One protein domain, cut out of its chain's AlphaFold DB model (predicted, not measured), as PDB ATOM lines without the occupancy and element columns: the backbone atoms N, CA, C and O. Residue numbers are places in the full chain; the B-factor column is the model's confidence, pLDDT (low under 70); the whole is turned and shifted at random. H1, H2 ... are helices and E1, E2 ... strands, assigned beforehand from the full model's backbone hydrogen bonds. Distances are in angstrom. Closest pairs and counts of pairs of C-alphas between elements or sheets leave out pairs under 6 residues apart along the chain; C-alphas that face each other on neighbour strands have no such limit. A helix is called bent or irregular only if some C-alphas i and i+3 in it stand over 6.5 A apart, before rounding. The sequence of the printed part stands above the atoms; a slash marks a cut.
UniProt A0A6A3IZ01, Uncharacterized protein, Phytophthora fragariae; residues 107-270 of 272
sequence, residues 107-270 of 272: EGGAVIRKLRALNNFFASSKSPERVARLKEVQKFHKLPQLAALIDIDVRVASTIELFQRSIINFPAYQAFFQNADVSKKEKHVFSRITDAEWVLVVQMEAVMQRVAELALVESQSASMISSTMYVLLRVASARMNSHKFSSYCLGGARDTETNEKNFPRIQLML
ATOM      1  N   GLU A 107      17.711  12.131  11.557       90.56
ATOM      2  CA  GLU A 107      18.178  10.899  12.200       90.56
ATOM      3  C   GLU A 107      17.139   9.782  12.082       90.56
ATOM      4  O   GLU A 107      17.497   8.627  11.833       90.56
ATOM      5  N   GLY A 108      15.848  10.128  12.167       89.94
ATOM      6  CA  GLY A 108      14.745   9.191  11.969       89.94
ATOM      7  C   GLY A 108      14.801   8.534  10.589       89.94
ATOM      8  O   GLY A 108      14.815   7.307  10.455       89.94
ATOM      9  N   GLY A 109      14.929   9.342   9.539       89.56
ATOM     10  CA  GLY A 109      15.029   8.864   8.163       89.56
ATOM     11  C   GLY A 109      16.297   8.045   7.926       89.56
ATOM     12  O   GLY A 109      16.284   7.083   7.150       89.56
ATOM     13  N   ALA A 110      17.398   8.395   8.596       92.19
ATOM     14  CA  ALA A 110      18.648   7.646   8.533       92.19
ATOM     15  C   ALA A 110      18.514   6.250   9.162       92.19
ATOM     16  O   ALA A 110      18.883   5.262   8.517       92.19
ATOM     17  N   VAL A 111      17.940   6.137  10.366       94.69
ATOM     18  CA  VAL A 111      17.772   4.840  11.039       94.69
ATOM     19  C   VAL A 111      16.759   3.948  10.316       94.69
ATOM     20  O   VAL A 111      17.018   2.758  10.130       94.69
ATOM     21  N   ILE A 112      15.674   4.519   9.774       92.69
ATOM     22  CA  ILE A 112      14.702   3.785   8.943       92.69
ATOM     23  C   ILE A 112      15.384   3.177   7.715       92.69
ATOM     24  O   ILE A 112      15.164   2.009   7.396       92.69
ATOM     25  N   ARG A 113      16.257   3.928   7.032       92.00
ATOM     26  CA  ARG A 113      17.025   3.404   5.888       92.00
ATOM     27  C   ARG A 113      17.921   2.230   6.286       92.00
ATOM     28  O   ARG A 113      18.004   1.260   5.531       92.00
ATOM     29  N   LYS A 114      18.555   2.280   7.462       95.19
ATOM     30  CA  LYS A 114      19.363   1.163   7.979       95.19
ATOM     31  C   LYS A 114      18.501  -0.061   8.306       95.19
ATOM     32  O   LYS A 114      18.848  -1.161   7.882       95.19
ATOM     33  N   LEU A 115      17.351   0.121   8.960       94.50
ATOM     34  CA  LEU A 115      16.398  -0.964   9.229       94.50
ATOM     35  C   LEU A 115      15.851  -1.592   7.949       94.50
ATOM     36  O   LEU A 115      15.787  -2.813   7.836       94.50
ATOM     37  N   ARG A 116      15.517  -0.779   6.942       92.44
ATOM     38  CA  ARG A 116      15.122  -1.279   5.620       92.44
ATOM     39  C   ARG A 116      16.240  -2.094   4.986       92.44
ATOM     40  O   ARG A 116      15.950  -3.130   4.399       92.44
ATOM     41  N   ALA A 117      17.502  -1.674   5.091       92.06
ATOM     42  CA  ALA A 117      18.632  -2.452   4.580       92.06
ATOM     43  C   ALA A 117      18.784  -3.797   5.316       92.06
ATOM     44  O   ALA A 117      18.967  -4.828   4.666       92.06
ATOM     45  N   LEU A 118      18.634  -3.798   6.645       93.62
ATOM     46  CA  LEU A 118      18.623  -5.008   7.469       93.62
ATOM     47  C   LEU A 118      17.485  -5.955   7.087       93.62
ATOM     48  O   LEU A 118      17.718  -7.136   6.855       93.62
ATOM     49  N   ASN A 119      16.264  -5.454   6.942       91.81
ATOM     50  CA  ASN A 119      15.135  -6.311   6.604       91.81
ATOM     51  C   ASN A 119      15.200  -6.779   5.142       91.81
ATOM     52  O   ASN A 119      14.892  -7.934   4.869       91.81
ATOM     53  N   ASN A 120      15.723  -5.963   4.215       90.12
ATOM     54  CA  ASN A 120      16.023  -6.382   2.838       90.12
ATOM     55  C   ASN A 120      17.039  -7.525   2.759       90.12
ATOM     56  O   ASN A 120      16.901  -8.398   1.900       90.12
ATOM     57  N   PHE A 121      18.025  -7.562   3.660       90.12
ATOM     58  CA  PHE A 121      18.977  -8.670   3.743       90.12
ATOM     59  C   PHE A 121      18.275 -10.025   3.956       90.12
ATOM     60  O   PHE A 121      18.729 -11.035   3.414       90.12
ATOM     61  N   PHE A 122      17.131 -10.019   4.654       88.44
ATOM     62  CA  PHE A 122      16.286 -11.186   4.930       88.44
ATOM     63  C   PHE A 122      14.993 -11.267   4.094       88.44
ATOM     64  O   PHE A 122      14.253 -12.234   4.230       88.44
ATOM     65  N   ALA A 123      14.686 -10.286   3.245       74.62
ATOM     66  CA  ALA A 123      13.455 -10.261   2.441       74.62
ATOM     67  C   ALA A 123      13.688 -10.576   0.955       74.62
ATOM     68  O   ALA A 123      12.739 -10.802   0.205       74.62
ATOM     69  N   SER A 124      14.942 -10.573   0.504       63.00
ATOM     70  CA  SER A 124      15.266 -10.792  -0.901       63.00
ATOM     71  C   SER A 124      14.937 -12.221  -1.343       63.00
ATOM     72  O   SER A 124      15.509 -13.187  -0.833       63.00
ATOM     73  N   SER A 125      14.116 -12.354  -2.390       60.00
ATOM     74  CA  SER A 125      13.905 -13.605  -3.141       60.00
ATOM     75  C   SER A 125      15.206 -14.224  -3.673       60.00
ATOM     76  O   SER A 125      15.224 -15.384  -4.070       60.00
ATOM     77  N   LYS A 126      16.307 -13.463  -3.658       59.56
ATOM     78  CA  LYS A 126      17.638 -13.882  -4.106       59.56
ATOM     79  C   LYS A 126      18.441 -14.644  -3.047       59.56
ATOM     80  O   LYS A 126      19.571 -15.027  -3.330       59.56
ATOM     81  N   SER A 127      17.941 -14.813  -1.819       72.56
ATOM     82  CA  SER A 127      18.695 -15.516  -0.764       72.56
ATOM     83  C   SER A 127      17.793 -16.307   0.195       72.56
ATOM     84  O   SER A 127      17.773 -16.015   1.394       72.56
ATOM     85  N   PRO A 128      17.064 -17.328  -0.302       84.50
ATOM     86  CA  PRO A 128      16.196 -18.179   0.521       84.50
ATOM     87  C   PRO A 128      16.948 -18.865   1.672       84.50
ATOM     88  O   PRO A 128      16.388 -19.048   2.751       84.50
ATOM     89  N   GLU A 129      18.236 -19.155   1.486       88.00
ATOM     90  CA  GLU A 129      19.116 -19.735   2.505       88.00
ATOM     91  C   GLU A 129      19.249 -18.850   3.751       88.00
ATOM     92  O   GLU A 129      19.184 -19.345   4.874       88.00
ATOM     93  N   ARG A 130      19.357 -17.521   3.589       89.06
ATOM     94  CA  ARG A 130      19.435 -16.587   4.730       89.06
ATOM     95  C   ARG A 130      18.145 -16.595   5.541       89.06
ATOM     96  O   ARG A 130      18.187 -16.526   6.766       89.06
ATOM     97  N   VAL A 131      17.006 -16.699   4.858       90.19
ATOM     98  CA  VAL A 131      15.685 -16.778   5.490       90.19
ATOM     99  C   VAL A 131      15.527 -18.094   6.242       90.19
ATOM    100  O   VAL A 131      15.062 -18.091   7.381       90.19
ATOM    101  N   ALA A 132      15.928 -19.210   5.631       90.94
ATOM    102  CA  ALA A 132      15.909 -20.521   6.271       90.94
ATOM    103  C   ALA A 132      16.781 -20.530   7.530       90.94
ATOM    104  O   ALA A 132      16.302 -20.876   8.607       90.94
ATOM    105  N   ARG A 133      18.011 -20.020   7.429       91.38
ATOM    106  CA  ARG A 133      18.932 -19.918   8.560       91.38
ATOM    107  C   ARG A 133      18.420 -18.990   9.663       91.38
ATOM    108  O   ARG A 133      18.558 -19.313  10.838       91.38
ATOM    109  N   LEU A 134      17.795 -17.857   9.330       93.19
ATOM    110  CA  LEU A 134      17.153 -17.005  10.339       93.19
ATOM    111  C   LEU A 134      16.046 -17.768  11.083       93.19
ATOM    112  O   LEU A 134      15.973 -17.688  12.308       93.19
ATOM    113  N   LYS A 135      15.230 -18.555  10.371       93.69
ATOM    114  CA  LYS A 135      14.207 -19.409  10.994       93.69
ATOM    115  C   LYS A 135      14.816 -20.486  11.890       93.69
ATOM    116  O   LYS A 135      14.255 -20.781  12.939       93.69
ATOM    117  N   GLU A 136      15.944 -21.075  11.504       94.44
ATOM    118  CA  GLU A 136      16.671 -22.039  12.344       94.44
ATOM    119  C   GLU A 136      17.170 -21.392  13.635       94.44
ATOM    120  O   GLU A 136      16.942 -21.940  14.709       94.44
ATOM    121  N   VAL A 137      17.759 -20.195  13.547       94.81
ATOM    122  CA  VAL A 137      18.168 -19.401  14.719       94.81
ATOM    123  C   VAL A 137      16.962 -19.111  15.615       94.81
ATOM    124  O   VAL A 137      17.028 -19.322  16.826       94.81
ATOM    125  N   GLN A 138      15.836 -18.689  15.032       96.00
ATOM    126  CA  GLN A 138      14.603 -18.437  15.780       96.00
ATOM    127  C   GLN A 138      14.124 -19.696  16.516       96.00
ATOM    128  O   GLN A 138      13.853 -19.639  17.713       96.00
ATOM    129  N   LYS A 139      14.088 -20.852  15.842       96.56
ATOM    130  CA  LYS A 139      13.701 -22.135  16.452       96.56
ATOM    131  C   LYS A 139      14.659 -22.567  17.559       96.56
ATOM    132  O   LYS A 139      14.202 -22.948  18.633       96.56
ATOM    133  N   PHE A 140      15.965 -22.488  17.311       95.19
ATOM    134  CA  PHE A 140      16.999 -22.906  18.257       95.19
ATOM    135  C   PHE A 140      16.914 -22.124  19.573       95.19
ATOM    136  O   PHE A 140      16.941 -22.715  20.650       95.19
ATOM    137  N   HIS A 141      16.720 -20.806  19.491       94.50
ATOM    138  CA  HIS A 141      16.590 -19.939  20.665       94.50
ATOM    139  C   HIS A 141      15.157 -19.838  21.217       94.50
ATOM    140  O   HIS A 141      14.933 -19.059  22.141       94.50
ATOM    141  N   LYS A 142      14.191 -20.599  20.677       95.88
ATOM    142  CA  LYS A 142      12.758 -20.521  21.034       95.88
ATOM    143  C   LYS A 142      12.180 -19.098  20.918       95.88
ATOM    144  O   LYS A 142      11.335 -18.685  21.708       95.88
ATOM    145  N   LEU A 143      12.652 -18.355  19.922       96.31
ATOM    146  CA  LEU A 143      12.220 -16.998  19.595       96.31
ATOM    147  C   LEU A 143      11.023 -17.013  18.624       96.31
ATOM    148  O   LEU A 143      10.776 -18.024  17.954       96.31
ATOM    149  N   PRO A 144      10.317 -15.876  18.473       95.56
ATOM    150  CA  PRO A 144       9.278 -15.715  17.462       95.56
ATOM    151  C   PRO A 144       9.777 -16.061  16.063       95.56
ATOM    152  O   PRO A 144      10.801 -15.541  15.614       95.56
ATOM    153  N   GLN A 145       9.022 -16.874  15.327       94.00
ATOM    154  CA  GLN A 145       9.332 -17.221  13.934       94.00
ATOM    155  C   GLN A 145       8.760 -16.184  12.960       94.00
ATOM    156  O   GLN A 145       8.000 -16.500  12.042       94.00
ATOM    157  N   LEU A 146       9.100 -14.916  13.183       92.50
ATOM    158  CA  LEU A 146       8.600 -13.799  12.393       92.50
ATOM    159  C   LEU A 146       9.572 -13.448  11.266       92.50
ATOM    160  O   LEU A 146      10.754 -13.191  11.489       92.50
ATOM    161  N   ALA A 147       9.060 -13.381  10.037       91.00
ATOM    162  CA  ALA A 147       9.838 -12.903   8.897       91.00
ATOM    163  C   ALA A 147      10.212 -11.421   9.062       91.00
ATOM    164  O   ALA A 147       9.463 -10.654   9.673       91.00
ATOM    165  N   ALA A 148      11.340 -11.011   8.484       89.19
ATOM    166  CA  ALA A 148      11.663  -9.596   8.357       89.19
ATOM    167  C   ALA A 148      10.588  -8.876   7.525       89.19
ATOM    168  O   ALA A 148      10.060  -9.437   6.564       89.19
ATOM    169  N   LEU A 149      10.270  -7.637   7.898       87.06
ATOM    170  CA  LEU A 149       9.234  -6.835   7.250       87.06
ATOM    171  C   LEU A 149       9.858  -5.574   6.669       87.06
ATOM    172  O   LEU A 149      10.558  -4.846   7.365       87.06
ATOM    173  N   ILE A 150       9.607  -5.310   5.393       80.19
ATOM    174  CA  ILE A 150       9.923  -4.016   4.790       80.19
ATOM    175  C   ILE A 150       8.619  -3.242   4.734       80.19
ATOM    176  O   ILE A 150       7.615  -3.753   4.239       80.19
ATOM    177  N   ASP A 151       8.635  -2.024   5.257       75.75
ATOM    178  CA  ASP A 151       7.491  -1.141   5.153       75.75
ATOM    179  C   ASP A 151       7.256  -0.718   3.703       75.75
ATOM    180  O   ASP A 151       8.180  -0.483   2.923       75.75
ATOM    181  N   ILE A 152       5.984  -0.583   3.346       67.69
ATOM    182  CA  ILE A 152       5.588   0.006   2.073       67.69
ATOM    183  C   ILE A 152       5.242   1.473   2.354       67.69
ATOM    184  O   ILE A 152       4.252   1.756   3.031       67.69
ATOM    185  N   ASP A 153       6.035   2.409   1.823       58.88
ATOM    186  CA  ASP A 153       5.947   3.875   2.055       58.88
ATOM    187  C   ASP A 153       4.617   4.531   1.591       58.88
ATOM    188  O   ASP A 153       4.431   5.747   1.645       58.88
ATOM    189  N   VAL A 154       3.662   3.726   1.117       54.12
ATOM    190  CA  VAL A 154       2.342   4.178   0.649       54.12
ATOM    191  C   VAL A 154       1.242   4.046   1.704       54.12
ATOM    192  O   VAL A 154       0.154   4.577   1.502       54.12
ATOM    193  N   ARG A 155       1.482   3.331   2.811       60.56
ATOM    194  CA  ARG A 155       0.454   3.059   3.826       60.56
ATOM    195  C   ARG A 155       0.703   3.843   5.105       60.56
ATOM    196  O   ARG A 155       1.845   4.041   5.508       60.56
ATOM    197  N   VAL A 156      -0.392   4.250   5.746       58.56
ATOM    198  CA  VAL A 156      -0.358   4.820   7.095       58.56
ATOM    199  C   VAL A 156       0.262   3.804   8.045       58.56
ATOM    200  O   VAL A 156      -0.055   2.621   7.946       58.56
ATOM    201  N   ALA A 157       1.130   4.261   8.947       66.81
ATOM    202  CA  ALA A 157       1.739   3.433   9.991       66.81
ATOM    203  C   ALA A 157       2.667   2.300   9.500       66.81
ATOM    204  O   ALA A 157       3.144   1.522  10.322       66.81
ATOM    205  N   SER A 158       3.015   2.224   8.211       79.31
ATOM    206  CA  SER A 158       3.897   1.156   7.711       79.31
ATOM    207  C   SER A 158       5.278   1.176   8.378       79.31
ATOM    208  O   SER A 158       5.826   0.136   8.733       79.31
ATOM    209  N   THR A 159       5.809   2.366   8.653       85.94
ATOM    210  CA  THR A 159       7.061   2.538   9.400       85.94
ATOM    211  C   THR A 159       6.943   2.091  10.866       85.94
ATOM    212  O   THR A 159       7.924   1.623  11.437       85.94
ATOM    213  N   ILE A 160       5.749   2.162  11.467       88.88
ATOM    214  CA  ILE A 160       5.506   1.646  12.823       88.88
ATOM    215  C   ILE A 160       5.625   0.120  12.816       88.88
ATOM    216  O   ILE A 160       6.357  -0.435  13.631       88.88
ATOM    217  N   GLU A 161       4.996  -0.556  11.849       89.44
ATOM    218  CA  GLU A 161       5.116  -2.014  11.685       89.44
ATOM    219  C   GLU A 161       6.574  -2.444  11.447       89.44
ATOM    220  O   GLU A 161       7.032  -3.436  12.020       89.44
ATOM    221  N   LEU A 162       7.338  -1.670  10.661       92.44
ATOM    222  CA  LEU A 162       8.776  -1.890  10.481       92.44
ATOM    223  C   LEU A 162       9.518  -1.860  11.821       92.44
ATOM    224  O   LEU A 162      10.321  -2.759  12.085       92.44
ATOM    225  N   PHE A 163       9.275  -0.849  12.659       94.06
ATOM    226  CA  PHE A 163       9.913  -0.751  13.970       94.06
ATOM    227  C   PHE A 163       9.516  -1.914  14.869       94.06
ATOM    228  O   PHE A 163      10.390  -2.605  15.389       94.06
ATOM    229  N   GLN A 164       8.218  -2.188  14.987       94.56
ATOM    230  CA  GLN A 164       7.686  -3.257  15.828       94.56
ATOM    231  C   GLN A 164       8.286  -4.616  15.456       94.56
ATOM    232  O   GLN A 164       8.856  -5.292  16.316       94.56
ATOM    233  N   ARG A 165       8.257  -4.984  14.167       94.50
ATOM    234  CA  ARG A 165       8.845  -6.244  13.692       94.50
ATOM    235  C   ARG A 165      10.349  -6.296  13.936       94.50
ATOM    236  O   ARG A 165      10.863  -7.338  14.340       94.50
ATOM    237  N   SER A 166      11.058  -5.192  13.704       95.75
ATOM    238  CA  SER A 166      12.514  -5.139  13.876       95.75
ATOM    239  C   SER A 166      12.930  -5.268  15.343       95.75
ATOM    240  O   SER A 166      13.888  -5.978  15.632       95.75
ATOM    241  N   ILE A 167      12.190  -4.649  16.269       96.69
ATOM    242  CA  ILE A 167      12.422  -4.756  17.718       96.69
ATOM    243  C   ILE A 167      12.171  -6.191  18.204       96.69
ATOM    244  O   ILE A 167      12.975  -6.736  18.963       96.69
ATOM    245  N   ILE A 168      11.085  -6.829  17.757       96.31
ATOM    246  CA  ILE A 168      10.768  -8.211  18.150       96.31
ATOM    247  C   ILE A 168      11.848  -9.173  17.644       96.31
ATOM    248  O   ILE A 168      12.343  -9.997  18.417       96.31
ATOM    249  N   ASN A 169      12.274  -9.012  16.386       95.81
ATOM    250  CA  ASN A 169      13.314  -9.831  15.760       95.81
ATOM    251  C   ASN A 169      14.743  -9.510  16.219       95.81
ATOM    252  O   ASN A 169      15.656 -10.252  15.860       95.81
ATOM    253  N   PHE A 170      14.965  -8.455  17.009       96.62
ATOM    254  CA  PHE A 170      16.309  -8.009  17.387       96.62
ATOM    255  C   PHE A 170      17.213  -9.132  17.944       96.62
ATOM    256  O   PHE A 170      18.311  -9.300  17.410       96.62
ATOM    257  N   PRO A 171      16.782  -9.981  18.904       95.81
ATOM    258  CA  PRO A 171      17.615 -11.073  19.409       95.81
ATOM    259  C   PRO A 171      17.922 -12.133  18.348       95.81
ATOM    260  O   PRO A 171      19.014 -12.692  18.337       95.81
ATOM    261  N   ALA A 172      16.989 -12.386  17.423       95.06
ATOM    262  CA  ALA A 172      17.214 -13.312  16.317       95.06
ATOM    263  C   ALA A 172      18.247 -12.750  15.330       95.06
ATOM    264  O   ALA A 172      19.122 -13.484  14.877       95.06
ATOM    265  N   TYR A 173      18.196 -11.446  15.035       95.31
ATOM    266  CA  TYR A 173      19.218 -10.777  14.229       95.31
ATOM    267  C   TYR A 173      20.583 -10.816  14.916       95.31
ATOM    268  O   TYR A 173      21.569 -11.199  14.288       95.31
ATOM    269  N   GLN A 174      20.639 -10.498  16.208       94.81
ATOM    270  CA  GLN A 174      21.871 -10.544  16.987       94.81
ATOM    271  C   GLN A 174      22.495 -11.947  16.962       94.81
ATOM    272  O   GLN A 174      23.656 -12.091  16.575       94.81
ATOM    273  N   ALA A 175      21.713 -12.984  17.274       93.88
ATOM    274  CA  ALA A 175      22.168 -14.373  17.256       93.88
ATOM    275  C   ALA A 175      22.582 -14.842  15.852       93.88
ATOM    276  O   ALA A 175      23.586 -15.542  15.704       93.88
ATOM    277  N   PHE A 176      21.854 -14.425  14.811       94.38
ATOM    278  CA  PHE A 176      22.217 -14.715  13.427       94.38
ATOM    279  C   PHE A 176      23.592 -14.132  13.100       94.38
ATOM    280  O   PHE A 176      24.481 -14.874  12.701       94.38
ATOM    281  N   PHE A 177      23.811 -12.829  13.292       92.88
ATOM    282  CA  PHE A 177      25.055 -12.178  12.870       92.88
ATOM    283  C   PHE A 177      26.268 -12.514  13.747       92.88
ATOM    284  O   PHE A 177      27.397 -12.448  13.255       92.88
ATOM    285  N   GLN A 178      26.055 -12.920  15.003       89.69
ATOM    286  CA  GLN A 178      27.113 -13.454  15.866       89.69
ATOM    287  C   GLN A 178      27.655 -14.791  15.346       89.69
ATOM    288  O   GLN A 178      28.867 -14.978  15.292       89.69
ATOM    289  N   ASN A 179      26.768 -15.687  14.900       80.69
ATOM    290  CA  ASN A 179      27.123 -17.056  14.505       80.69
ATOM    291  C   ASN A 179      27.227 -17.254  12.983       80.69
ATOM    292  O   ASN A 179      27.605 -18.327  12.510       80.69
ATOM    293  N   ALA A 180      26.857 -16.246  12.190       78.38
ATOM    294  CA  ALA A 180      26.861 -16.343  10.743       78.38
ATOM    295  C   ALA A 180      28.276 -16.284  10.161       78.38
ATOM    296  O   ALA A 180      29.008 -15.305  10.346       78.38
ATOM    297  N   ASP A 181      28.610 -17.308   9.376       79.81
ATOM    298  CA  ASP A 181      29.692 -17.250   8.398       79.81
ATOM    299  C   ASP A 181      29.198 -16.492   7.162       79.81
ATOM    300  O   ASP A 181      28.727 -17.057   6.178       79.81
ATOM    301  N   VAL A 182      29.148 -15.172   7.303       82.12
ATOM    302  CA  VAL A 182      28.838 -14.224   6.232       82.12
ATOM    303  C   VAL A 182      29.976 -13.224   6.146       82.12
ATOM    304  O   VAL A 182      30.671 -12.960   7.136       82.12
ATOM    305  N   SER A 183      30.168 -12.645   4.964       84.44
ATOM    306  CA  SER A 183      31.266 -11.710   4.729       84.44
ATOM    307  C   SER A 183      31.214 -10.525   5.700       84.44
ATOM    308  O   SER A 183      30.148 -10.104   6.161       84.44
ATOM    309  N   LYS A 184      32.367  -9.900   5.972       82.38
ATOM    310  CA  LYS A 184      32.438  -8.698   6.826       82.38
ATOM    311  C   LYS A 184      31.480  -7.596   6.354       82.38
ATOM    312  O   LYS A 184      30.881  -6.913   7.178       82.38
ATOM    313  N   LYS A 185      31.298  -7.456   5.034       83.62
ATOM    314  CA  LYS A 185      30.366  -6.502   4.414       83.62
ATOM    315  C   LYS A 185      28.901  -6.816   4.733       83.62
ATOM    316  O   LYS A 185      28.113  -5.893   4.899       83.62
ATOM    317  N   GLU A 186      28.535  -8.088   4.834       84.75
ATOM    318  CA  GLU A 186      27.181  -8.510   5.205       84.75
ATOM    319  C   GLU A 186      26.931  -8.361   6.704       84.75
ATOM    320  O   GLU A 186      25.885  -7.842   7.085       84.75
ATOM    321  N   LYS A 187      27.910  -8.692   7.560       86.19
ATOM    322  CA  LYS A 187      27.826  -8.399   9.009       86.19
ATOM    323  C   LYS A 187      27.608  -6.908   9.275       86.19
ATOM    324  O   LYS A 187      26.864  -6.527  10.177       86.19
ATOM    325  N   HIS A 188      28.194  -6.074   8.418       89.25
ATOM    326  CA  HIS A 188      28.075  -4.622   8.453       89.25
ATOM    327  C   HIS A 188      26.638  -4.100   8.266       89.25
ATOM    328  O   HIS A 188      26.378  -2.932   8.558       89.25
ATOM    329  N   VAL A 189      25.707  -4.918   7.761       91.75
ATOM    330  CA  VAL A 189      24.292  -4.538   7.619       91.75
ATOM    331  C   VAL A 189      23.630  -4.383   8.990       91.75
ATOM    332  O   VAL A 189      22.888  -3.427   9.194       91.75
ATOM    333  N   PHE A 190      23.942  -5.272   9.937       94.06
ATOM    334  CA  PHE A 190      23.435  -5.196  11.307       94.06
ATOM    335  C   PHE A 190      24.283  -4.266  12.176       94.06
ATOM    336  O   PHE A 190      23.744  -3.368  12.813       94.06
ATOM    337  N   SER A 191      25.615  -4.390  12.128       92.12
ATOM    338  CA  SER A 191      26.509  -3.604  12.995       92.12
ATOM    339  C   SER A 191      26.561  -2.103  12.666       92.12
ATOM    340  O   SER A 191      27.191  -1.342  13.391       92.12
ATOM    341  N   ARG A 192      25.943  -1.660  11.559       94.81
ATOM    342  CA  ARG A 192      25.754  -0.231  11.239       94.81
ATOM    343  C   ARG A 192      24.698   0.456  12.082       94.81
ATOM    344  O   ARG A 192      24.680   1.687  12.076       94.81
ATOM    345  N   ILE A 193      23.796  -0.316  12.682       96.88
ATOM    346  CA  ILE A 193      22.762   0.192  13.574       96.88
ATOM    347  C   ILE A 193      23.361   0.144  14.970       96.88
ATOM    348  O   ILE A 193      23.603  -0.938  15.503       96.88
ATOM    349  N   THR A 194      23.680   1.311  15.514       96.25
ATOM    350  CA  THR A 194      24.300   1.409  16.838       96.25
ATOM    351  C   THR A 194      23.284   1.106  17.937       96.25
ATOM    352  O   THR A 194      22.073   1.168  17.715       96.25
ATOM    353  N   ASP A 195      23.755   0.829  19.152       95.12
ATOM    354  CA  ASP A 195      22.862   0.631  20.301       95.12
ATOM    355  C   ASP A 195      21.994   1.871  20.566       95.12
ATOM    356  O   ASP A 195      20.798   1.754  20.827       95.12
ATOM    357  N   ALA A 196      22.564   3.072  20.405       95.44
ATOM    358  CA  ALA A 196      21.825   4.330  20.505       95.44
ATOM    359  C   ALA A 196      20.733   4.449  19.427       95.44
ATOM    360  O   ALA A 196      19.642   4.943  19.698       95.44
ATOM    361  N   GLU A 197      20.989   3.956  18.214       96.56
ATOM    362  CA  GLU A 197      19.990   3.922  17.147       96.56
ATOM    363  C   GLU A 197      18.893   2.886  17.409       96.56
ATOM    364  O   GLU A 197      17.733   3.148  17.103       96.56
ATOM    365  N   TRP A 198      19.205   1.742  18.023       96.75
ATOM    366  CA  TRP A 198      18.178   0.796  18.472       96.75
ATOM    367  C   TRP A 198      17.299   1.378  19.584       96.75
ATOM    368  O   TRP A 198      16.080   1.192  19.558       96.75
ATOM    369  N   VAL A 199      17.882   2.128  20.525       94.38
ATOM    370  CA  VAL A 199      17.120   2.895  21.524       94.38
ATOM    371  C   VAL A 199      16.235   3.934  20.838       94.38
ATOM    372  O   VAL A 199      15.051   4.037  21.162       94.38
ATOM    373  N   LEU A 200      16.769   4.648  19.845       93.56
ATOM    374  CA  LEU A 200      15.998   5.608  19.066       93.56
ATOM    375  C   LEU A 200      14.814   4.939  18.351       93.56
ATOM    376  O   LEU A 200      13.706   5.464  18.396       93.56
ATOM    377  N   VAL A 201      15.001   3.761  17.752       95.19
ATOM    378  CA  VAL A 201      13.916   2.995  17.111       95.19
ATOM    379  C   VAL A 201      12.793   2.680  18.099       95.19
ATOM    380  O   VAL A 201      11.622   2.840  17.760       95.19
ATOM    381  N   VAL A 202      13.127   2.283  19.330       94.25
ATOM    382  CA  VAL A 202      12.140   2.028  20.393       94.25
ATOM    383  C   VAL A 202      11.381   3.303  20.778       94.25
ATOM    384  O   VAL A 202      10.161   3.268  20.943       94.25
ATOM    385  N   GLN A 203      12.074   4.438  20.894       91.12
ATOM    386  CA  GLN A 203      11.450   5.729  21.209       91.12
ATOM    387  C   GLN A 203      10.536   6.210  20.076       91.12
ATOM    388  O   GLN A 203       9.399   6.616  20.324       91.12
ATOM    389  N   MET A 204      11.002   6.121  18.827       90.88
ATOM    390  CA  MET A 204      10.222   6.479  17.644       90.88
ATOM    391  C   MET A 204       8.976   5.606  17.506       90.88
ATOM    392  O   MET A 204       7.902   6.140  17.234       90.88
ATOM    393  N   GLU A 205       9.090   4.293  17.735       92.31
ATOM    394  CA  GLU A 205       7.941   3.381  17.760       92.31
ATOM    395  C   GLU A 205       6.896   3.850  18.768       92.31
ATOM    396  O   GLU A 205       5.740   4.027  18.393       92.31
ATOM    397  N   ALA A 206       7.305   4.139  20.005       89.19
ATOM    398  CA  ALA A 206       6.387   4.548  21.062       89.19
ATOM    399  C   ALA A 206       5.667   5.864  20.734       89.19
ATOM    400  O   ALA A 206       4.455   5.976  20.930       89.19
ATOM    401  N   VAL A 207       6.390   6.859  20.211       85.62
ATOM    402  CA  VAL A 207       5.810   8.154  19.825       85.62
ATOM    403  C   VAL A 207       4.857   7.990  18.644       85.62
ATOM    404  O   VAL A 207       3.714   8.445  18.702       85.62
ATOM    405  N   MET A 208       5.291   7.307  17.585       84.56
ATOM    406  CA  MET A 208       4.501   7.152  16.363       84.56
ATOM    407  C   MET A 208       3.268   6.274  16.578       84.56
ATOM    408  O   MET A 208       2.185   6.647  16.127       84.56
ATOM    409  N   GLN A 209       3.390   5.170  17.321       85.06
ATOM    410  CA  GLN A 209       2.260   4.331  17.735       85.06
ATOM    411  C   GLN A 209       1.217   5.168  18.474       85.06
ATOM    412  O   GLN A 209       0.024   5.105  18.185       85.06
ATOM    413  N   ARG A 210       1.671   6.029  19.384       81.12
ATOM    414  CA  ARG A 210       0.794   6.844  20.219       81.12
ATOM    415  C   ARG A 210       0.087   7.966  19.450       81.12
ATOM    416  O   ARG A 210      -1.017   8.368  19.836       81.12
ATOM    417  N   VAL A 211       0.702   8.468  18.379       78.12
ATOM    418  CA  VAL A 211       0.075   9.383  17.412       78.12
ATOM    419  C   VAL A 211      -0.942   8.637  16.542       78.12
ATOM    420  O   VAL A 211      -2.056   9.125  16.359       78.12
ATOM    421  N   ALA A 212      -0.601   7.439  16.060       77.25
ATOM    422  CA  ALA A 212      -1.492   6.616  15.244       77.25
ATOM    423  C   ALA A 212      -2.751   6.171  16.011       77.25
ATOM    424  O   ALA A 212      -3.853   6.258  15.477       77.25
ATOM    425  N   GLU A 213      -2.615   5.766  17.278       76.81
ATOM    426  CA  GLU A 213      -3.743   5.408  18.150       76.81
ATOM    427  C   GLU A 213      -4.724   6.560  18.341       76.81
ATOM    428  O   GLU A 213      -5.933   6.357  18.266       76.81
ATOM    429  N   LEU A 214      -4.213   7.772  18.576       72.12
ATOM    430  CA  LEU A 214      -5.076   8.946  18.673       72.12
ATOM    431  C   LEU A 214      -5.837   9.173  17.386       72.12
ATOM    432  O   LEU A 214      -7.042   9.377  17.420       72.12
ATOM    433  N   ALA A 215      -5.138   9.125  16.257       69.69
ATOM    434  CA  ALA A 215      -5.772   9.321  14.969       69.69
ATOM    435  C   ALA A 215      -6.882   8.298  14.724       69.69
ATOM    436  O   ALA A 215      -7.954   8.665  14.252       69.69
ATOM    437  N   LEU A 216      -6.648   7.037  15.106       70.06
ATOM    438  CA  LEU A 216      -7.631   5.972  14.974       70.06
ATOM    439  C   LEU A 216      -8.866   6.227  15.847       70.06
ATOM    440  O   LEU A 216      -9.972   6.253  15.311       70.06
ATOM    441  N   VAL A 217      -8.683   6.468  17.150       66.19
ATOM    442  CA  VAL A 217      -9.784   6.740  18.096       66.19
ATOM    443  C   VAL A 217     -10.627   7.920  17.622       66.19
ATOM    444  O   VAL A 217     -11.853   7.847  17.594       66.19
ATOM    445  N   GLU A 218      -9.967   8.991  17.194       63.56
ATOM    446  CA  GLU A 218     -10.626  10.207  16.738       63.56
ATOM    447  C   GLU A 218     -11.385   9.959  15.420       63.56
ATOM    448  O   GLU A 218     -12.560  10.313  15.317       63.56
ATOM    449  N   SER A 219     -10.778   9.254  14.453       60.34
ATOM    450  CA  SER A 219     -11.428   8.889  13.182       60.34
ATOM    451  C   SER A 219     -12.633   7.952  13.337       60.34
ATOM    452  O   SER A 219     -13.479   7.902  12.448       60.34
ATOM    453  N   GLN A 220     -12.711   7.208  14.445       60.06
ATOM    454  CA  GLN A 220     -13.767   6.229  14.718       60.06
ATOM    455  C   GLN A 220     -14.829   6.732  15.707       60.06
ATOM    456  O   GLN A 220     -15.810   6.030  15.959       60.06
ATOM    457  N   SER A 221     -14.669   7.929  16.278       61.38
ATOM    458  CA  SER A 221     -15.635   8.462  17.241       61.38
ATOM    459  C   SER A 221     -16.903   8.974  16.541       61.38
ATOM    460  O   SER A 221     -16.870   9.898  15.731       61.38
ATOM    461  N   ALA A 222     -18.052   8.376  16.874       52.41
ATOM    462  CA  ALA A 222     -19.344   8.672  16.240       52.41
ATOM    463  C   ALA A 222     -19.827  10.125  16.433       52.41
ATOM    464  O   ALA A 222     -20.680  10.598  15.687       52.41
ATOM    465  N   SER A 223     -19.296  10.828  17.435       56.44
ATOM    466  CA  SER A 223     -19.677  12.199  17.783       56.44
ATOM    467  C   SER A 223     -18.828  13.276  17.109       56.44
ATOM    468  O   SER A 223     -19.111  14.459  17.297       56.44
ATOM    469  N   MET A 224     -17.773  12.919  16.369       53.53
ATOM    470  CA  MET A 224     -16.888  13.920  15.782       53.53
ATOM    471  C   MET A 224     -17.203  14.228  14.326       53.53
ATOM    472  O   MET A 224     -16.983  13.436  13.413       53.53
ATOM    473  N   ILE A 225     -17.628  15.470  14.118       49.59
ATOM    474  CA  ILE A 225     -17.762  16.101  12.813       49.59
ATOM    475  C   ILE A 225     -16.451  16.854  12.557       49.59
ATOM    476  O   ILE A 225     -16.289  17.968  13.028       49.59
ATOM    477  N   SER A 226     -15.509  16.199  11.872       55.47
ATOM    478  CA  SER A 226     -14.327  16.765  11.191       55.47
ATOM    479  C   SER A 226     -13.572  17.935  11.858       55.47
ATOM    480  O   SER A 226     -14.040  19.069  11.874       55.47
ATOM    481  N   SER A 227     -12.285  17.740  12.173       49.31
ATOM    482  CA  SER A 227     -11.299  18.716  11.685       49.31
ATOM    483  C   SER A 227      -9.935  18.069  11.439       49.31
ATOM    484  O   SER A 227      -9.386  17.353  12.277       49.31
ATOM    485  N   THR A 228      -9.386  18.339  10.258       53.66
ATOM    486  CA  THR A 228      -8.098  17.871   9.713       53.66
ATOM    487  C   THR A 228      -6.885  18.167  10.599       53.66
ATOM    488  O   THR A 228      -5.820  17.592  10.391       53.66
ATOM    489  N   MET A 229      -7.043  19.016  11.617       55.19
ATOM    490  CA  MET A 229      -6.010  19.357  12.593       55.19
ATOM    491  C   MET A 229      -6.357  18.972  14.035       55.19
ATOM    492  O   MET A 229      -5.489  19.115  14.889       55.19
ATOM    493  N   TYR A 230      -7.557  18.459  14.345       59.97
ATOM    494  CA  TYR A 230      -7.944  18.199  15.740       59.97
ATOM    495  C   TYR A 230      -7.035  17.177  16.420       59.97
ATOM    496  O   TYR A 230      -6.656  17.379  17.564       59.97
ATOM    497  N   VAL A 231      -6.616  16.123  15.711       58.31
ATOM    498  CA  VAL A 231      -5.691  15.114  16.254       58.31
ATOM    499  C   VAL A 231      -4.363  15.763  16.645       58.31
ATOM    500  O   VAL A 231      -3.898  15.565  17.759       58.31
ATOM    501  N   LEU A 232      -3.779  16.589  15.771       60.69
ATOM    502  CA  LEU A 232      -2.519  17.289  16.046       60.69
ATOM    503  C   LEU A 232      -2.689  18.347  17.149       60.69
ATOM    504  O   LEU A 232      -1.854  18.440  18.045       60.69
ATOM    505  N   LEU A 233      -3.799  19.087  17.136       59.25
ATOM    506  CA  LEU A 233      -4.139  20.077  18.158       59.25
ATOM    507  C   LEU A 233      -4.432  19.426  19.510       59.25
ATOM    508  O   LEU A 233      -4.060  19.997  20.522       59.25
ATOM    509  N   ARG A 234      -5.026  18.229  19.569       58.81
ATOM    510  CA  ARG A 234      -5.244  17.455  20.803       58.81
ATOM    511  C   ARG A 234      -3.985  16.743  21.264       58.81
ATOM    512  O   ARG A 234      -3.775  16.672  22.467       58.81
ATOM    513  N   VAL A 235      -3.119  16.270  20.366       58.47
ATOM    514  CA  VAL A 235      -1.751  15.858  20.734       58.47
ATOM    515  C   VAL A 235      -1.054  17.029  21.427       58.47
ATOM    516  O   VAL A 235      -0.589  16.873  22.549       58.47
ATOM    517  N   ALA A 236      -1.059  18.213  20.816       58.12
ATOM    518  CA  ALA A 236      -0.428  19.401  21.384       58.12
ATOM    519  C   ALA A 236      -1.114  19.883  22.683       58.12
ATOM    520  O   ALA A 236      -0.440  20.186  23.662       58.12
ATOM    521  N   SER A 237      -2.451  19.905  22.717       56.69
ATOM    522  CA  SER A 237      -3.268  20.466  23.805       56.69
ATOM    523  C   SER A 237      -3.454  19.516  24.991       56.69
ATOM    524  O   SER A 237      -3.430  19.963  26.133       56.69
ATOM    525  N   ALA A 238      -3.624  18.211  24.758       54.19
ATOM    526  CA  ALA A 238      -3.844  17.231  25.821       54.19
ATOM    527  C   ALA A 238      -2.542  16.601  26.350       54.19
ATOM    528  O   ALA A 238      -2.565  16.038  27.445       54.19
ATOM    529  N   ARG A 239      -1.417  16.641  25.607       55.41
ATOM    530  CA  ARG A 239      -0.271  15.744  25.879       55.41
ATOM    531  C   ARG A 239       1.088  16.350  26.184       55.41
ATOM    532  O   ARG A 239       1.944  15.566  26.580       55.41
ATOM    533  N   MET A 240       1.288  17.670  26.168       49.75
ATOM    534  CA  MET A 240       2.457  18.196  26.898       49.75
ATOM    535  C   MET A 240       2.401  17.822  28.392       49.75
ATOM    536  O   MET A 240       3.435  17.750  29.030       49.75
ATOM    537  N   ASN A 241       1.216  17.480  28.925       46.44
ATOM    538  CA  ASN A 241       1.034  17.068  30.319       46.44
ATOM    539  C   ASN A 241       0.749  15.557  30.523       46.44
ATOM    540  O   ASN A 241       0.857  15.069  31.647       46.44
ATOM    541  N   SER A 242       0.439  14.769  29.477       53.44
ATOM    542  CA  SER A 242       0.134  13.325  29.596       53.44
ATOM    543  C   SER A 242       1.329  12.448  29.174       53.44
ATOM    544  O   SER A 242       1.300  11.751  28.161       53.44
ATOM    545  N   HIS A 243       2.393  12.477  29.968       56.44
ATOM    546  CA  HIS A 243       3.717  11.883  29.725       56.44
ATOM    547  C   HIS A 243       3.778  10.341  29.612       56.44
ATOM    548  O   HIS A 243       4.857   9.758  29.673       56.44
ATOM    549  N   LYS A 244       2.646   9.638  29.485       72.88
ATOM    550  CA  LYS A 244       2.616   8.168  29.490       72.88
ATOM    551  C   LYS A 244       2.757   7.625  28.069       72.88
ATOM    552  O   LYS A 244       1.762   7.425  27.372       72.88
ATOM    553  N   PHE A 245       3.998   7.404  27.650       81.12
ATOM    554  CA  PHE A 245       4.318   6.585  26.483       81.12
ATOM    555  C   PHE A 245       4.546   5.145  26.930       81.12
ATOM    556  O   PHE A 245       5.002   4.917  28.046       81.12
ATOM    557  N   SER A 246       4.248   4.181  26.065       87.31
ATOM    558  CA  SER A 246       4.520   2.769  26.328       87.31
ATOM    559  C   SER A 246       5.293   2.198  25.153       87.31
ATOM    560  O   SER A 246       4.778   2.163  24.034       87.31
ATOM    561  N   SER A 247       6.523   1.762  25.394       90.62
ATOM    562  CA  SER A 247       7.407   1.246  24.355       90.62
ATOM    563  C   SER A 247       7.615  -0.248  24.505       90.62
ATOM    564  O   SER A 247       7.461  -0.818  25.586       90.62
ATOM    565  N   TYR A 248       8.046  -0.888  23.428       93.62
ATOM    566  CA  TYR A 248       8.671  -2.194  23.550       93.62
ATOM    567  C   TYR A 248       9.993  -2.130  24.307       93.62
ATOM    568  O   TYR A 248      10.670  -1.104  24.346       93.62
ATOM    569  N   CYS A 249      10.362  -3.257  24.907       90.56
ATOM    570  CA  CYS A 249      11.675  -3.445  25.500       90.56
ATOM    571  C   CYS A 249      12.541  -4.264  24.546       90.56
ATOM    572  O   CYS A 249      12.222  -5.416  24.252       90.56
ATOM    573  N   LEU A 250      13.663  -3.701  24.093       90.56
ATOM    574  CA  LEU A 250      14.565  -4.389  23.165       90.56
ATOM    575  C   LEU A 250      15.100  -5.711  23.738       90.56
ATOM    576  O   LEU A 250      15.249  -6.672  22.989       90.56
ATOM    577  N   GLY A 251      15.311  -5.781  25.057       89.31
ATOM    578  CA  GLY A 251      15.700  -6.985  25.801       89.31
ATOM    579  C   GLY A 251      14.539  -7.730  26.474       89.31
ATOM    580  O   GLY A 251      14.780  -8.624  27.275       89.31
ATOM    581  N   GLY A 252      13.283  -7.371  26.181       89.38
ATOM    582  CA  GLY A 252      12.107  -7.973  26.816       89.38
ATOM    583  C   GLY A 252      11.976  -9.474  26.544       89.38
ATOM    584  O   GLY A 252      12.380  -9.958  25.480       89.38
ATOM    585  N   ALA A 253      11.393 -10.208  27.493       90.69
ATOM    586  CA  ALA A 253      11.107 -11.628  27.326       90.69
ATOM    587  C   ALA A 253      10.144 -11.850  26.148       90.69
ATOM    588  O   ALA A 253       9.184 -11.101  25.972       90.69
ATOM    589  N   ARG A 254      10.434 -12.865  25.333       94.12
ATOM    590  CA  ARG A 254       9.637 -13.256  24.169       94.12
ATOM    591  C   ARG A 254       9.738 -14.755  23.957       94.12
ATOM    592  O   ARG A 254      10.780 -15.347  24.234       94.12
ATOM    593  N   ASP A 255       8.667 -15.330  23.446       93.88
ATOM    594  CA  ASP A 255       8.531 -16.750  23.143       93.88
ATOM    595  C   ASP A 255       8.140 -16.956  21.674       93.88
ATOM    596  O   ASP A 255       8.095 -16.019  20.876       93.88
ATOM    597  N   THR A 256       7.854 -18.198  21.298       94.75
ATOM    598  CA  THR A 256       7.482 -18.558  19.928       94.75
ATOM    599  C   THR A 256       6.142 -17.978  19.465       94.75
ATOM    600  O   THR A 256       5.908 -17.939  18.258       94.75
ATOM    601  N   GLU A 257       5.274 -17.539  20.382       94.38
ATOM    602  CA  GLU A 257       3.943 -16.980  20.090       94.38
ATOM    603  C   GLU A 257       3.928 -15.445  20.076       94.38
ATOM    604  O   GLU A 257       2.964 -14.810  19.628       94.38
ATOM    605  N   THR A 258       5.008 -14.830  20.552       96.19
ATOM    606  CA  THR A 258       5.153 -13.382  20.620       96.19
ATOM    607  C   THR A 258       5.120 -12.753  19.215       96.19
ATOM    608  O   THR A 258       5.781 -13.202  18.281       96.19
ATOM    609  N   ASN A 259       4.341 -11.687  19.056       94.56
ATOM    610  CA  ASN A 259       4.101 -10.924  17.833       94.56
ATOM    611  C   ASN A 259       3.761  -9.459  18.166       94.56
ATOM    612  O   ASN A 259       3.706  -9.065  19.329       94.56
ATOM    613  N   GLU A 260       3.524  -8.627  17.151       92.25
ATOM    614  CA  GLU A 260       3.278  -7.187  17.319       92.25
ATOM    615  C   GLU A 260       2.055  -6.850  18.173       92.25
ATOM    616  O   GLU A 260       1.939  -5.723  18.638       92.25
ATOM    617  N   LYS A 261       1.125  -7.785  18.378       90.94
ATOM    618  CA  LYS A 261      -0.090  -7.529  19.160       90.94
ATOM    619  C   LYS A 261       0.071  -7.863  20.637       90.94
ATOM    620  O   LYS A 261      -0.612  -7.259  21.456       90.94
ATOM    621  N   ASN A 262       0.918  -8.836  20.971       93.44
ATOM    622  CA  ASN A 262       1.046  -9.360  22.334       93.44
ATOM    623  C   ASN A 262       2.420  -9.095  22.972       93.44
ATOM    624  O   ASN A 262       2.585  -9.392  24.153       93.44
ATOM    625  N   PHE A 263       3.389  -8.529  22.242       94.56
ATOM    626  CA  PHE A 263       4.690  -8.219  22.826       94.56
ATOM    627  C   PHE A 263       4.541  -7.164  23.942       94.56
ATOM    628  O   PHE A 263       3.971  -6.094  23.692       94.56
ATOM    629  N   PRO A 264       5.016  -7.435  25.176       91.31
ATOM    630  CA  PRO A 264       4.782  -6.541  26.304       91.31
ATOM    631  C   PRO A 264       5.350  -5.138  26.090       91.31
ATOM    632  O   PRO A 264       6.472  -4.956  25.608       91.31
ATOM    633  N   ARG A 265       4.577  -4.136  26.514       90.81
ATOM    634  CA  ARG A 265       4.992  -2.732  26.528       90.81
ATOM    635  C   ARG A 265       5.309  -2.287  27.949       90.81
ATOM    636  O   ARG A 265       4.589  -2.624  28.884       90.81
ATOM    637  N   ILE A 266       6.361  -1.492  28.091       89.31
ATOM    638  CA  ILE A 266       6.775  -0.871  29.347       89.31
ATOM    639  C   ILE A 266       6.478   0.620  29.253       89.31
ATOM    640  O   ILE A 266       6.741   1.247  28.226       89.31
ATOM    641  N   GLN A 267       5.919   1.189  30.317       85.19
ATOM    642  CA  GLN A 267       5.684   2.624  30.381       85.19
ATOM    643  C   GLN A 267       7.026   3.369  30.442       85.19
ATOM    644  O   GLN A 267       7.837   3.133  31.335       85.19
ATOM    645  N   LEU A 268       7.248   4.279  29.497       76.25
ATOM    646  CA  LEU A 268       8.373   5.201  29.508       76.25
ATOM    647  C   LEU A 268       8.100   6.310  30.523       76.25
ATOM    648  O   LEU A 268       7.068   6.983  30.471       76.25
ATOM    649  N   MET A 269       9.054   6.508  31.426       67.19
ATOM    650  CA  MET A 269       9.120   7.693  32.268       67.19
ATOM    651  C   MET A 269       9.918   8.739  31.496       67.19
ATOM    652  O   MET A 269      11.109   8.548  31.254       67.19
ATOM    653  N   LEU A 270       9.258   9.807  31.048       58.97
ATOM    654  CA  LEU A 270       9.976  10.934  30.462       58.97
ATOM    655  C   LEU A 270      10.756  11.655  31.573       58.97
ATOM    656  O   LEU A 270      10.202  11.817  32.665       58.97
TER     657      LEU A 270
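This is residues 107 to 270 of the 272 residues of an uncharacterized protein of Phytophthora fragariae (UniProt A0A6A3IZ01). One long helix, H5, runs along an elongated body; at one end stands a cluster of mostly crossed helices, H1, H2, H3b and H4, and at the other H6 folds back on the far part of H5. The small strand hairpin E1 and E2 covers H5 at residues 201 to 210, and H3a packs on H5 near the middle of the whole. The printed part has 164 residues, mostly helix, with six named helices followed by two antiparallel strands. It is compact, with a radius of gyration of the C-alphas of 17.7 A, and spans 56 by 30 by 28 A.

Find E1 at residues 245 to 248 and E2 at 265 to 268. H5, residues 195 to 220, runs 37.5 A from C-alpha 195 at (22.862, 0.631, 20.301) to C-alpha 220 at (-13.767, 6.229, 14.718). H6 is residues 230 to 239. Start H1, residues 107 to 123, at C-alpha 107 (18.178, 10.899, 12.200); it is 23.8 A long. H2, residues 128 to 140, is 18.4 A long. H3, residues 158 to 179, was assigned as one helix by its hydrogen bonds but is bent: C-alphas 168 and 171 are 7.5 A apart. Its arms are H3a, residues 158 to 168, and H3b, residues 171 to 179, at a steep tilt of 62 degrees. H4 is residues 184 to 191.

Look first at the hairpin E1 and E2, antiparallel at 135 degrees: N 247 and O 266 are 2.9 A apart, within hydrogen-bond range. The closest C-alphas of H5 and E1, Ala 206 and Ser 247, are 4.8 A apart. H5, with residues 201 to 209 alone, touches H3a at a steep tilt of 48 degrees, closest at C-alphas 205 and 160, 5.8 A. With residues 211 to 218 alone it touches H6, closest at C-alphas 215 and 231, 5.9 A. H1 touches H4, closest at C-alphas 118 and 189, 5.7 A, with its residues 114 to 121 alone. H1 also touches H2, about perpendicular at 83 degrees, with residues 121 to 123 alone; C-alphas 122 and 131 come closest, 5.7 A. H2, with residues 133 to 138 alone, touches H3b, closest at C-alphas 138 and 172, 5.8 A. H3b and H4 form a helical hairpin, closest at C-alphas 177 and 187, 6.1 A. Each O i to N i+4 pair is within hydrogen-bond range in H2, H3a, H3b, H5 and H6, against 12 of 13 in H1 and 2 of 4 in H4.

The C-alphas farthest apart, Asp 181 and Ser 223, are 58.2 A apart. The printed part has no cut; the links H2 to H3 and E1 to E2 are long. Expect pLDDT under 70 at residues 124 to 126, 152 to 157, 215, 217 to 243 and 269 to 270.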